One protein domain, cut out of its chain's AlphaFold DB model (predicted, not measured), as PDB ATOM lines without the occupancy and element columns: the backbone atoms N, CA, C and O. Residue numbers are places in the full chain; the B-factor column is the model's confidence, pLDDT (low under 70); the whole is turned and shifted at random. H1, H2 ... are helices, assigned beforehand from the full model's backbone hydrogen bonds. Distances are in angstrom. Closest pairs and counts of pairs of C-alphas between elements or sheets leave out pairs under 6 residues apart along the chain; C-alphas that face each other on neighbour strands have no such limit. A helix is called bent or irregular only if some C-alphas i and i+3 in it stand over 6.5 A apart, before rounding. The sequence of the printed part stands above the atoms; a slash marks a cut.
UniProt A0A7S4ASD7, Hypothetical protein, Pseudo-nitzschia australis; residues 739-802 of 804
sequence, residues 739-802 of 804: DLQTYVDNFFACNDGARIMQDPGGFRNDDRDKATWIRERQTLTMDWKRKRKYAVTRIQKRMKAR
ATOM      1  N   ASP A 739      54.034  52.803   8.744       91.50
ATOM      2  CA  ASP A 739      54.254  51.628   9.597       91.50
ATOM      3  C   ASP A 739      52.914  50.976   9.964       91.50
ATOM      4  O   ASP A 739      52.814  49.753  10.024       91.50
ATOM      5  N   LEU A 740      51.869  51.792  10.150       89.31
ATOM      6  CA  LEU A 740      50.482  51.348  10.297       89.31
ATOM      7  C   LEU A 740      49.994  50.613   9.046       89.31
ATOM      8  O   LEU A 740      49.513  49.489   9.169       89.31
ATOM      9  N   GLN A 741      50.187  51.192   7.856       88.00
ATOM     10  CA  GLN A 741      49.844  50.541   6.592       88.00
ATOM     11  C   GLN A 741      50.641  49.246   6.411       88.00
ATOM     12  O   GLN A 741      50.055  48.198   6.185       88.00
ATOM     13  N   THR A 742      51.955  49.268   6.655       90.69
ATOM     14  CA  THR A 742      52.800  48.062   6.606       90.69
ATOM     15  C   THR A 742      52.329  46.990   7.597       90.69
ATOM     16  O   THR A 742      52.423  45.798   7.307       90.69
ATOM     17  N   TYR A 743      51.819  47.364   8.774       87.06
ATOM     18  CA  TYR A 743      51.261  46.410   9.733       87.06
ATOM     19  C   TYR A 743      49.918  45.836   9.262       87.06
ATOM     20  O   TYR A 743      49.702  44.634   9.397       87.06
ATOM     21  N   VAL A 744      49.043  46.666   8.687       85.50
ATOM     22  CA  VAL A 744      47.777  46.250   8.059       85.50
ATOM     23  C   VAL A 744      48.055  45.288   6.902       85.50
ATOM     24  O   VAL A 744      47.539  44.172   6.909       85.50
ATOM     25  N   ASP A 745      48.945  45.656   5.984       87.00
ATOM     26  CA  ASP A 745      49.334  44.843   4.831       87.00
ATOM     27  C   ASP A 745      49.942  43.506   5.274       87.00
ATOM     28  O   ASP A 745      49.558  42.463   4.758       87.00
ATOM     29  N   ASN A 746      50.828  43.488   6.279       86.94
ATOM     30  CA  ASN A 746      51.384  42.238   6.816       86.94
ATOM     31  C   ASN A 746      50.350  41.390   7.576       86.94
ATOM     32  O   ASN A 746      50.425  40.161   7.539       86.94
ATOM     33  N   PHE A 747      49.404  42.022   8.278       84.25
ATOM     34  CA  PHE A 747      48.322  41.329   8.978       84.25
ATOM     35  C   PHE A 747      47.389  40.638   7.982       84.25
ATOM     36  O   PHE A 747      47.068  39.467   8.172       84.25
ATOM     37  N   PHE A 748      47.021  41.324   6.896       83.19
ATOM     38  CA  PHE A 748      46.191  40.757   5.837       83.19
ATOM     39  C   PHE A 748      46.966  39.846   4.871       83.19
ATOM     40  O   PHE A 748      46.392  38.897   4.360       83.19
ATOM     41  N   ALA A 749      48.272  40.023   4.663       83.31
ATOM     42  CA  ALA A 749      49.082  39.087   3.873       83.31
ATOM     43  C   ALA A 749      49.311  37.732   4.577       83.31
ATOM     44  O   ALA A 749      49.751  36.773   3.941       83.31
ATOM     45  N   CYS A 750      49.030  37.632   5.880       79.06
ATOM     46  CA  CYS A 750      49.133  36.389   6.641       79.06
ATOM     47  C   CYS A 750      47.771  35.684   6.784       79.06
ATOM     48  O   CYS A 750      46.764  36.301   7.126       79.06
ATOM     49  N   ASN A 751      47.777  34.351   6.662       80.50
ATOM     50  CA  ASN A 751      46.606  33.481   6.849       80.50
ATOM     51  C   ASN A 751      45.428  33.872   5.922       80.50
ATOM     52  O   ASN A 751      45.643  34.290   4.786       80.50
ATOM     53  N   ASP A 752      44.187  33.751   6.404       80.44
ATOM     54  CA  ASP A 752      42.962  34.046   5.648       80.44
ATOM     55  C   ASP A 752      42.799  35.524   5.257       80.44
ATOM     56  O   ASP A 752      41.904  35.859   4.486       80.44
ATOM     57  N   GLY A 753      43.664  36.425   5.738       83.00
ATOM     58  CA  GLY A 753      43.602  37.847   5.409       83.00
ATOM     59  C   GLY A 753      43.641  38.126   3.901       83.00
ATOM     60  O   GLY A 753      42.908  38.990   3.423       83.00
ATOM     61  N   ALA A 754      44.408  37.344   3.134       84.56
ATOM     62  CA  ALA A 754      44.517  37.510   1.687       84.56
ATOM     63  C   ALA A 754      43.206  37.121   0.983       84.56
ATOM     64  O   ALA A 754      42.780  37.786   0.041       84.56
ATOM     65  N   ARG A 755      42.526  36.090   1.502       84.12
ATOM     66  CA  ARG A 755      41.201  35.643   1.053       84.12
ATOM     67  C   ARG A 755      40.120  36.669   1.411       84.12
ATOM     68  O   ARG A 755      39.282  36.985   0.574       84.12
ATOM     69  N   ILE A 756      40.197  37.252   2.612       86.19
ATOM     70  CA  ILE A 756      39.320  38.342   3.071       86.19
ATOM     71  C   ILE A 756      39.489  39.604   2.211       86.19
ATOM     72  O   ILE A 756      38.500  40.278   1.946       86.19
ATOM     73  N   MET A 757      40.708  39.937   1.768       86.88
ATOM     74  CA  MET A 757      40.933  41.096   0.892       86.88
ATOM     75  C   MET A 757      40.491  40.864  -0.556       86.88
ATOM     76  O   MET A 757      40.086  41.822  -1.210       86.88
ATOM     77  N   GLN A 758      40.566  39.628  -1.061       90.19
ATOM     78  CA  GLN A 758      40.092  39.296  -2.410       90.19
ATOM     79  C   GLN A 758      38.567  39.375  -2.525       90.19
ATOM     80  O   GLN A 758      38.070  39.926  -3.504       90.19
ATOM     81  N   ASP A 759      37.831  38.867  -1.531       90.12
ATOM     82  CA  ASP A 759      36.377  39.033  -1.465       90.12
ATOM     83  C   ASP A 759      35.871  39.200  -0.013       90.12
ATOM     84  O   ASP A 759      35.540  38.219   0.670       90.12
ATOM     85  N   PRO A 760      35.747  40.455   0.467       86.62
ATOM     86  CA  PRO A 760      35.199  40.753   1.789       86.62
ATOM     87  C   PRO A 760      33.723  40.354   1.953       86.62
ATOM     88  O   PRO A 760      33.253  40.196   3.085       86.62
ATOM     89  N   GLY A 761      32.977  40.237   0.848       89.62
ATOM     90  CA  GLY A 761      31.577  39.816   0.833       89.62
ATOM     91  C   GLY A 761      31.456  38.296   0.874       89.62
ATOM     92  O   GLY A 761      30.771  37.753   1.740       89.62
ATOM     93  N   GLY A 762      32.192  37.612  -0.002       89.88
ATOM     94  CA  GLY A 762      32.304  36.160  -0.067       89.88
ATOM     95  C   GLY A 762      32.762  35.547   1.249       89.88
ATOM     96  O   GLY A 762      32.087  34.657   1.749       89.88
ATOM     97  N   PHE A 763      33.808  36.071   1.898       87.50
ATOM     98  CA  PHE A 763      34.245  35.543   3.202       87.50
ATOM     99  C   PHE A 763      33.185  35.700   4.309       87.50
ATOM    100  O   PHE A 763      33.067  34.858   5.199       87.50
ATOM    101  N   ARG A 764      32.369  36.764   4.271       88.69
ATOM    102  CA  ARG A 764      31.241  36.925   5.208       88.69
ATOM    103  C   ARG A 764      30.081  35.983   4.900       88.69
ATOM    104  O   ARG A 764      29.333  35.645   5.818       88.69
ATOM    105  N   ASN A 765      29.922  35.593   3.638       93.19
ATOM    106  CA  ASN A 765      28.789  34.818   3.150       93.19
ATOM    107  C   ASN A 765      29.083  33.322   2.961       93.19
ATOM    108  O   ASN A 765      28.122  32.562   2.913       93.19
ATOM    109  N   ASP A 766      30.344  32.883   2.951       94.19
ATOM    110  CA  ASP A 766      30.724  31.470   2.862       94.19
ATOM    111  C   ASP A 766      30.268  30.697   4.111       94.19
ATOM    112  O   ASP A 766      30.785  30.868   5.219       94.19
ATOM    113  N   ASP A 767      29.284  29.817   3.929       93.56
ATOM    114  CA  ASP A 767      28.743  28.981   4.997       93.56
ATOM    115  C   ASP A 767      29.765  27.985   5.558       93.56
ATOM    116  O   ASP A 767      29.661  27.598   6.726       93.56
ATOM    117  N   ARG A 768      30.799  27.616   4.792       93.00
ATOM    118  CA  ARG A 768      31.897  26.775   5.277       93.00
ATOM    119  C   ARG A 768      32.746  27.519   6.303       93.00
ATOM    120  O   ARG A 768      33.029  26.953   7.361       93.00
ATOM    121  N   ASP A 769      33.095  28.773   6.025       88.81
ATOM    122  CA  ASP A 769      33.857  29.629   6.939       88.81
ATOM    123  C   ASP A 769      33.012  30.047   8.156       88.81
ATOM    124  O   ASP A 769      33.492  30.023   9.293       88.81
ATOM    125  N   LYS A 770      31.710  30.315   7.971       90.75
ATOM    126  CA  LYS A 770      30.774  30.483   9.101       90.75
ATOM    127  C   LYS A 770      30.734  29.229   9.977       90.75
ATOM    128  O   LYS A 770      30.798  29.340  11.202       90.75
ATOM    129  N   ALA A 771      30.640  28.034   9.389       93.94
ATOM    130  CA  ALA A 771      30.543  26.778  10.133       93.94
ATOM    131  C   ALA A 771      31.839  26.426  10.885       93.94
ATOM    132  O   ALA A 771      31.777  25.973  12.035       93.94
ATOM    133  N   THR A 772      33.017  26.647  10.285       91.44
ATOM    134  CA  THR A 772      34.304  26.482  10.983       91.44
ATOM    135  C   THR A 772      34.442  27.497  12.113       91.44
ATOM    136  O   THR A 772      34.756  27.091  13.236       91.44
ATOM    137  N   TRP A 773      34.099  28.768  11.882       91.19
ATOM    138  CA  TRP A 773      34.152  29.797  12.919       91.19
ATOM    139  C   TRP A 773      33.166  29.531  14.065       91.19
ATOM    140  O   TRP A 773      33.529  29.657  15.234       91.19
ATOM    141  N   ILE A 774      31.940  29.071  13.788       93.69
ATOM    142  CA  ILE A 774      30.987  28.656  14.832       93.69
ATOM    143  C   ILE A 774      31.566  27.505  15.670       93.69
ATOM    144  O   ILE A 774      31.501  27.560  16.902       93.69
ATOM    145  N   ARG A 775      32.177  26.494  15.038       95.50
ATOM    146  CA  ARG A 775      32.803  25.350  15.727       95.50
ATOM    147  C   ARG A 775      33.991  25.775  16.597       95.50
ATOM    148  O   ARG A 775      34.117  25.326  17.742       95.50
ATOM    149  N   GLU A 776      34.847  26.661  16.099       93.19
ATOM    150  CA  GLU A 776      35.969  27.202  16.868       93.19
ATOM    151  C   GLU A 776      35.480  28.087  18.023       93.19
ATOM    152  O   GLU A 776      35.873  27.877  19.172       93.19
ATOM    153  N   ARG A 777      34.532  28.997  17.773       94.69
ATOM    154  CA  ARG A 777      33.896  29.835  18.799       94.69
ATOM    155  C   ARG A 777      33.239  28.997  19.896       94.69
ATOM    156  O   ARG A 777      33.370  29.339  21.075       94.69
ATOM    157  N   GLN A 778      32.568  27.895  19.556       95.38
ATOM    158  CA  GLN A 778      32.037  26.935  20.533       95.38
ATOM    159  C   GLN A 778      33.164  26.293  21.358       95.38
ATOM    160  O   GLN A 778      33.078  26.256  22.589       95.38
ATOM    161  N   THR A 779      34.245  25.859  20.707       94.38
ATOM    162  CA  THR A 779      35.421  25.250  21.355       94.38
ATOM    163  C   THR A 779      36.091  26.217  22.337       94.38
ATOM    164  O   THR A 779      36.272  25.883  23.511       94.38
ATOM    165  N   LEU A 780      36.361  27.453  21.905       91.69
ATOM    166  CA  LEU A 780      36.903  28.533  22.735       91.69
ATOM    167  C   LEU A 780      35.957  28.900  23.886       91.69
ATOM    168  O   LEU A 780      36.406  29.102  25.014       91.69
ATOM    169  N   THR A 781      34.641  28.918  23.650       95.75
ATOM    170  CA  THR A 781      33.638  29.159  24.701       95.75
ATOM    171  C   THR A 781      33.646  28.046  25.752       95.75
ATOM    172  O   THR A 781      33.540  28.325  26.950       95.75
ATOM    173  N   MET A 782      33.793  26.785  25.342       94.88
ATOM    174  CA  MET A 782      33.855  25.639  26.253       94.88
ATOM    175  C   MET A 782      35.162  25.600  27.051       94.88
ATOM    176  O   MET A 782      35.129  25.336  28.256       94.88
ATOM    177  N   ASP A 783      36.296  25.932  26.433       95.44
ATOM    178  CA  ASP A 783      37.569  26.081  27.141       95.44
ATOM    179  C   ASP A 783      37.554  27.285  28.102       95.44
ATOM    180  O   ASP A 783      37.947  27.153  29.262       95.44
ATOM    181  N   TRP A 784      36.983  28.428  27.704       97.00
ATOM    182  CA  TRP A 784      36.769  29.565  28.605       97.00
ATOM    183  C   TRP A 784      35.868  29.196  29.790       97.00
ATOM    184  O   TRP A 784      36.224  29.478  30.935       97.00
ATOM    185  N   LYS A 785      34.747  28.490  29.564       97.31
ATOM    186  CA  LYS A 785      33.886  27.965  30.642       97.31
ATOM    187  C   LYS A 785      34.666  27.026  31.572       97.31
ATOM    188  O   LYS A 785      34.553  27.149  32.794       97.31
ATOM    189  N   ARG A 786      35.502  26.131  31.028       97.19
ATOM    190  CA  ARG A 786      36.366  25.209  31.791       97.19
ATOM    191  C   ARG A 786      37.400  25.967  32.633       97.19
ATOM    192  O   ARG A 786      37.506  25.713  33.834       97.19
ATOM    193  N   LYS A 787      38.107  26.935  32.041       96.31
ATOM    194  CA  LYS A 787      39.090  27.806  32.709       96.31
ATOM    195  C   LYS A 787      38.439  28.685  33.780       96.31
ATOM    196  O   LYS A 787      38.967  28.762  34.889       96.31
ATOM    197  N   ARG A 788      37.264  29.268  33.511       97.38
ATOM    198  CA  ARG A 788      36.468  30.037  34.485       97.38
ATOM    199  C   ARG A 788      36.029  29.158  35.655       97.38
ATOM    200  O   ARG A 788      36.248  29.551  36.797       97.38
ATOM    201  N   LYS A 789      35.492  27.956  35.402       97.38
ATOM    202  CA  LYS A 789      35.128  26.994  36.458       97.38
ATOM    203  C   LYS A 789      36.346  26.631  37.311       97.38
ATOM    204  O   LYS A 789      36.280  26.752  38.528       97.38
ATOM    205  N   TYR A 790      37.478  26.293  36.689       97.19
ATOM    206  CA  TYR A 790      38.728  26.008  37.403       97.19
ATOM    207  C   TYR A 790      39.212  27.200  38.246       97.19
ATOM    208  O   TYR A 790      39.593  27.022  39.403       97.19
ATOM    209  N   ALA A 791      39.161  28.424  37.711       96.81
ATOM    210  CA  ALA A 791      39.525  29.638  38.438       96.81
ATOM    211  C   ALA A 791      38.600  29.892  39.641       96.81
ATOM    212  O   ALA A 791      39.098  30.125  40.742       96.81
ATOM    213  N   VAL A 792      37.279  29.768  39.468       97.00
ATOM    214  CA  VAL A 792      36.288  29.897  40.550       97.00
ATOM    215  C   VAL A 792      36.505  28.824  41.617       97.00
ATOM    216  O   VAL A 792      36.641  29.169  42.787       97.00
ATOM    217  N   THR A 793      36.652  27.549  41.246       97.44
ATOM    218  CA  THR A 793      36.953  26.466  42.198       97.44
ATOM    219  C   THR A 793      38.285  26.699  42.920       97.44
ATOM    220  O   THR A 793      38.394  26.435  44.117       97.44
ATOM    221  N   ARG A 794      39.302  27.256  42.249       97.00
ATOM    222  CA  ARG A 794      40.587  27.621  42.870       97.00
ATOM    223  C   ARG A 794      40.448  28.792  43.849       97.00
ATOM    224  O   ARG A 794      41.112  28.781  44.884       97.00
ATOM    225  N   ILE A 795      39.594  29.774  43.559       96.81
ATOM    226  CA  ILE A 795      39.262  30.881  44.471       96.81
ATOM    227  C   ILE A 795      38.463  30.354  45.670       96.81
ATOM    228  O   ILE A 795      38.858  30.603  46.804       96.81
ATOM    229  N   GLN A 796      37.423  29.547  45.449       96.69
ATOM    230  CA  GLN A 796      36.644  28.899  46.510       96.69
ATOM    231  C   GLN A 796      37.524  28.021  47.410       96.69
ATOM    232  O   GLN A 796      37.434  28.124  48.631       96.69
ATOM    233  N   LYS A 797      38.440  27.220  46.840       95.94
ATOM    234  CA  LYS A 797      39.405  26.420  47.615       95.94
ATOM    235  C   LYS A 797      40.332  27.305  48.455       95.94
ATOM    236  O   LYS A 797      40.575  26.976  49.610       95.94
ATOM    237  N   ARG A 798      40.796  28.446  47.924       96.25
ATOM    238  CA  ARG A 798      41.578  29.443  48.685       96.25
ATOM    239  C   ARG A 798      40.769  30.112  49.797       96.25
ATOM    240  O   ARG A 798      41.316  30.317  50.870       96.25
ATOM    241  N   MET A 799      39.497  30.437  49.569       95.19
ATOM    242  CA  MET A 799      38.626  31.011  50.603       95.19
ATOM    243  C   MET A 799      38.309  29.987  51.700       95.19
ATOM    244  O   MET A 799      38.400  30.311  52.879       95.19
ATOM    245  N   LYS A 800      38.020  28.728  51.340       95.94
ATOM    246  CA  LYS A 800      37.798  27.640  52.306       95.94
ATOM    247  C   LYS A 800      39.053  27.343  53.137       95.94
ATOM    248  O   LYS A 800      38.932  27.120  54.332       95.94
ATOM    249  N   ALA A 801      40.239  27.409  52.529       92.81
ATOM    250  CA  ALA A 801      41.530  27.267  53.208       92.81
ATOM    251  C   ALA A 801      41.993  28.519  53.988       92.81
ATOM    252  O   ALA A 801      43.078  28.498  54.548       92.81
ATOM    253  N   ARG A 802      41.214  29.612  53.981       94.62
ATOM    254  CA  ARG A 802      41.407  30.802  54.835       94.62
ATOM    255  C   ARG A 802      40.394  30.895  55.983       94.62
ATOM    256  O   ARG A 802      40.510  31.785  56.813       94.62
TER     257      ARG A 802
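This is residues 739 to 802 of the 804 residues of the protein "Hypothetical protein" of Pseudo-nitzschia australis (UniProt A0A7S4ASD7). What shape does the printed part make? It is an L: one long helix, H4, sticks out as a free arm, and three short helices, H1, H2 and H3, follow one another in a zigzag with sharp corners to make the shorter limb. H4 begins at the H3 end of that limb, and residues 765 to 802 stand free. What is it built of? There are 64 residues with four named helices, in the order H1, H2, H3, H4, and no named strand, and the class is all helix. How spread out is it? The whole is extended, with a radius of gyration of the C-alphas of 19.5 A, and flat, spanning 57 by 34 by 14 A.

How do the first two elements meet? H1, residues 739 to 749, and H2, residues 753 to 758, touch only at the corner by their link, where the closest C-alphas, those of Phe 748 and Ala 754, are 5.5 A apart. Their lines stand about perpendicular, at 83 degrees. What comes next? H3, residues 760 to 765, and H2 only just touch, and only at the corner by their link, with 3 pairs of C-alphas within 8 A. The closest are those of Ile 756 and Phe 763, 5.8 A apart, and the lines are about perpendicular, at 80 degrees. Where does the long helix stand? H4, residues 767 to 800, is close to H3 but not clearly touching: the closest C-alphas, those of Phe 763 and Asp 769, are 7.0 A apart, and the lines are about perpendicular, at 79 degrees. H4 is apart from H1 and from H2, and H1 is apart from H3. What do the backbone N and O atoms show? In H1, H2 and H4 every O i to N i+4 pair is within hydrogen-bond range; in H3 it is 1 of 2.

Where does the first helix lie? H1 runs from C-alpha 739 at (54.254, 51.628, 9.597) to C-alpha 749, 14.7 A away. How long are the others? H2 and H3, six residues each, measure 8.7 A and 8.8 A from first to last C-alpha. H4 has 34 residues and measures 48.2 A, from C-alpha 767 at (28.743, 28.981, 4.997) to C-alpha 800 at (37.798, 27.640, 52.306), and it is not bent.

How large is it? The two C-alphas farthest apart, those of Gln 758 and Arg 802, are 57.9 A apart. Is there a cut or a long link? The printed part has no cut, and the links H1 to H2, H2 to H3 and H3 to H4 are tight. How confident is the model? The mean pLDDT of the printed part is 91.4, and no printed residue is under 70.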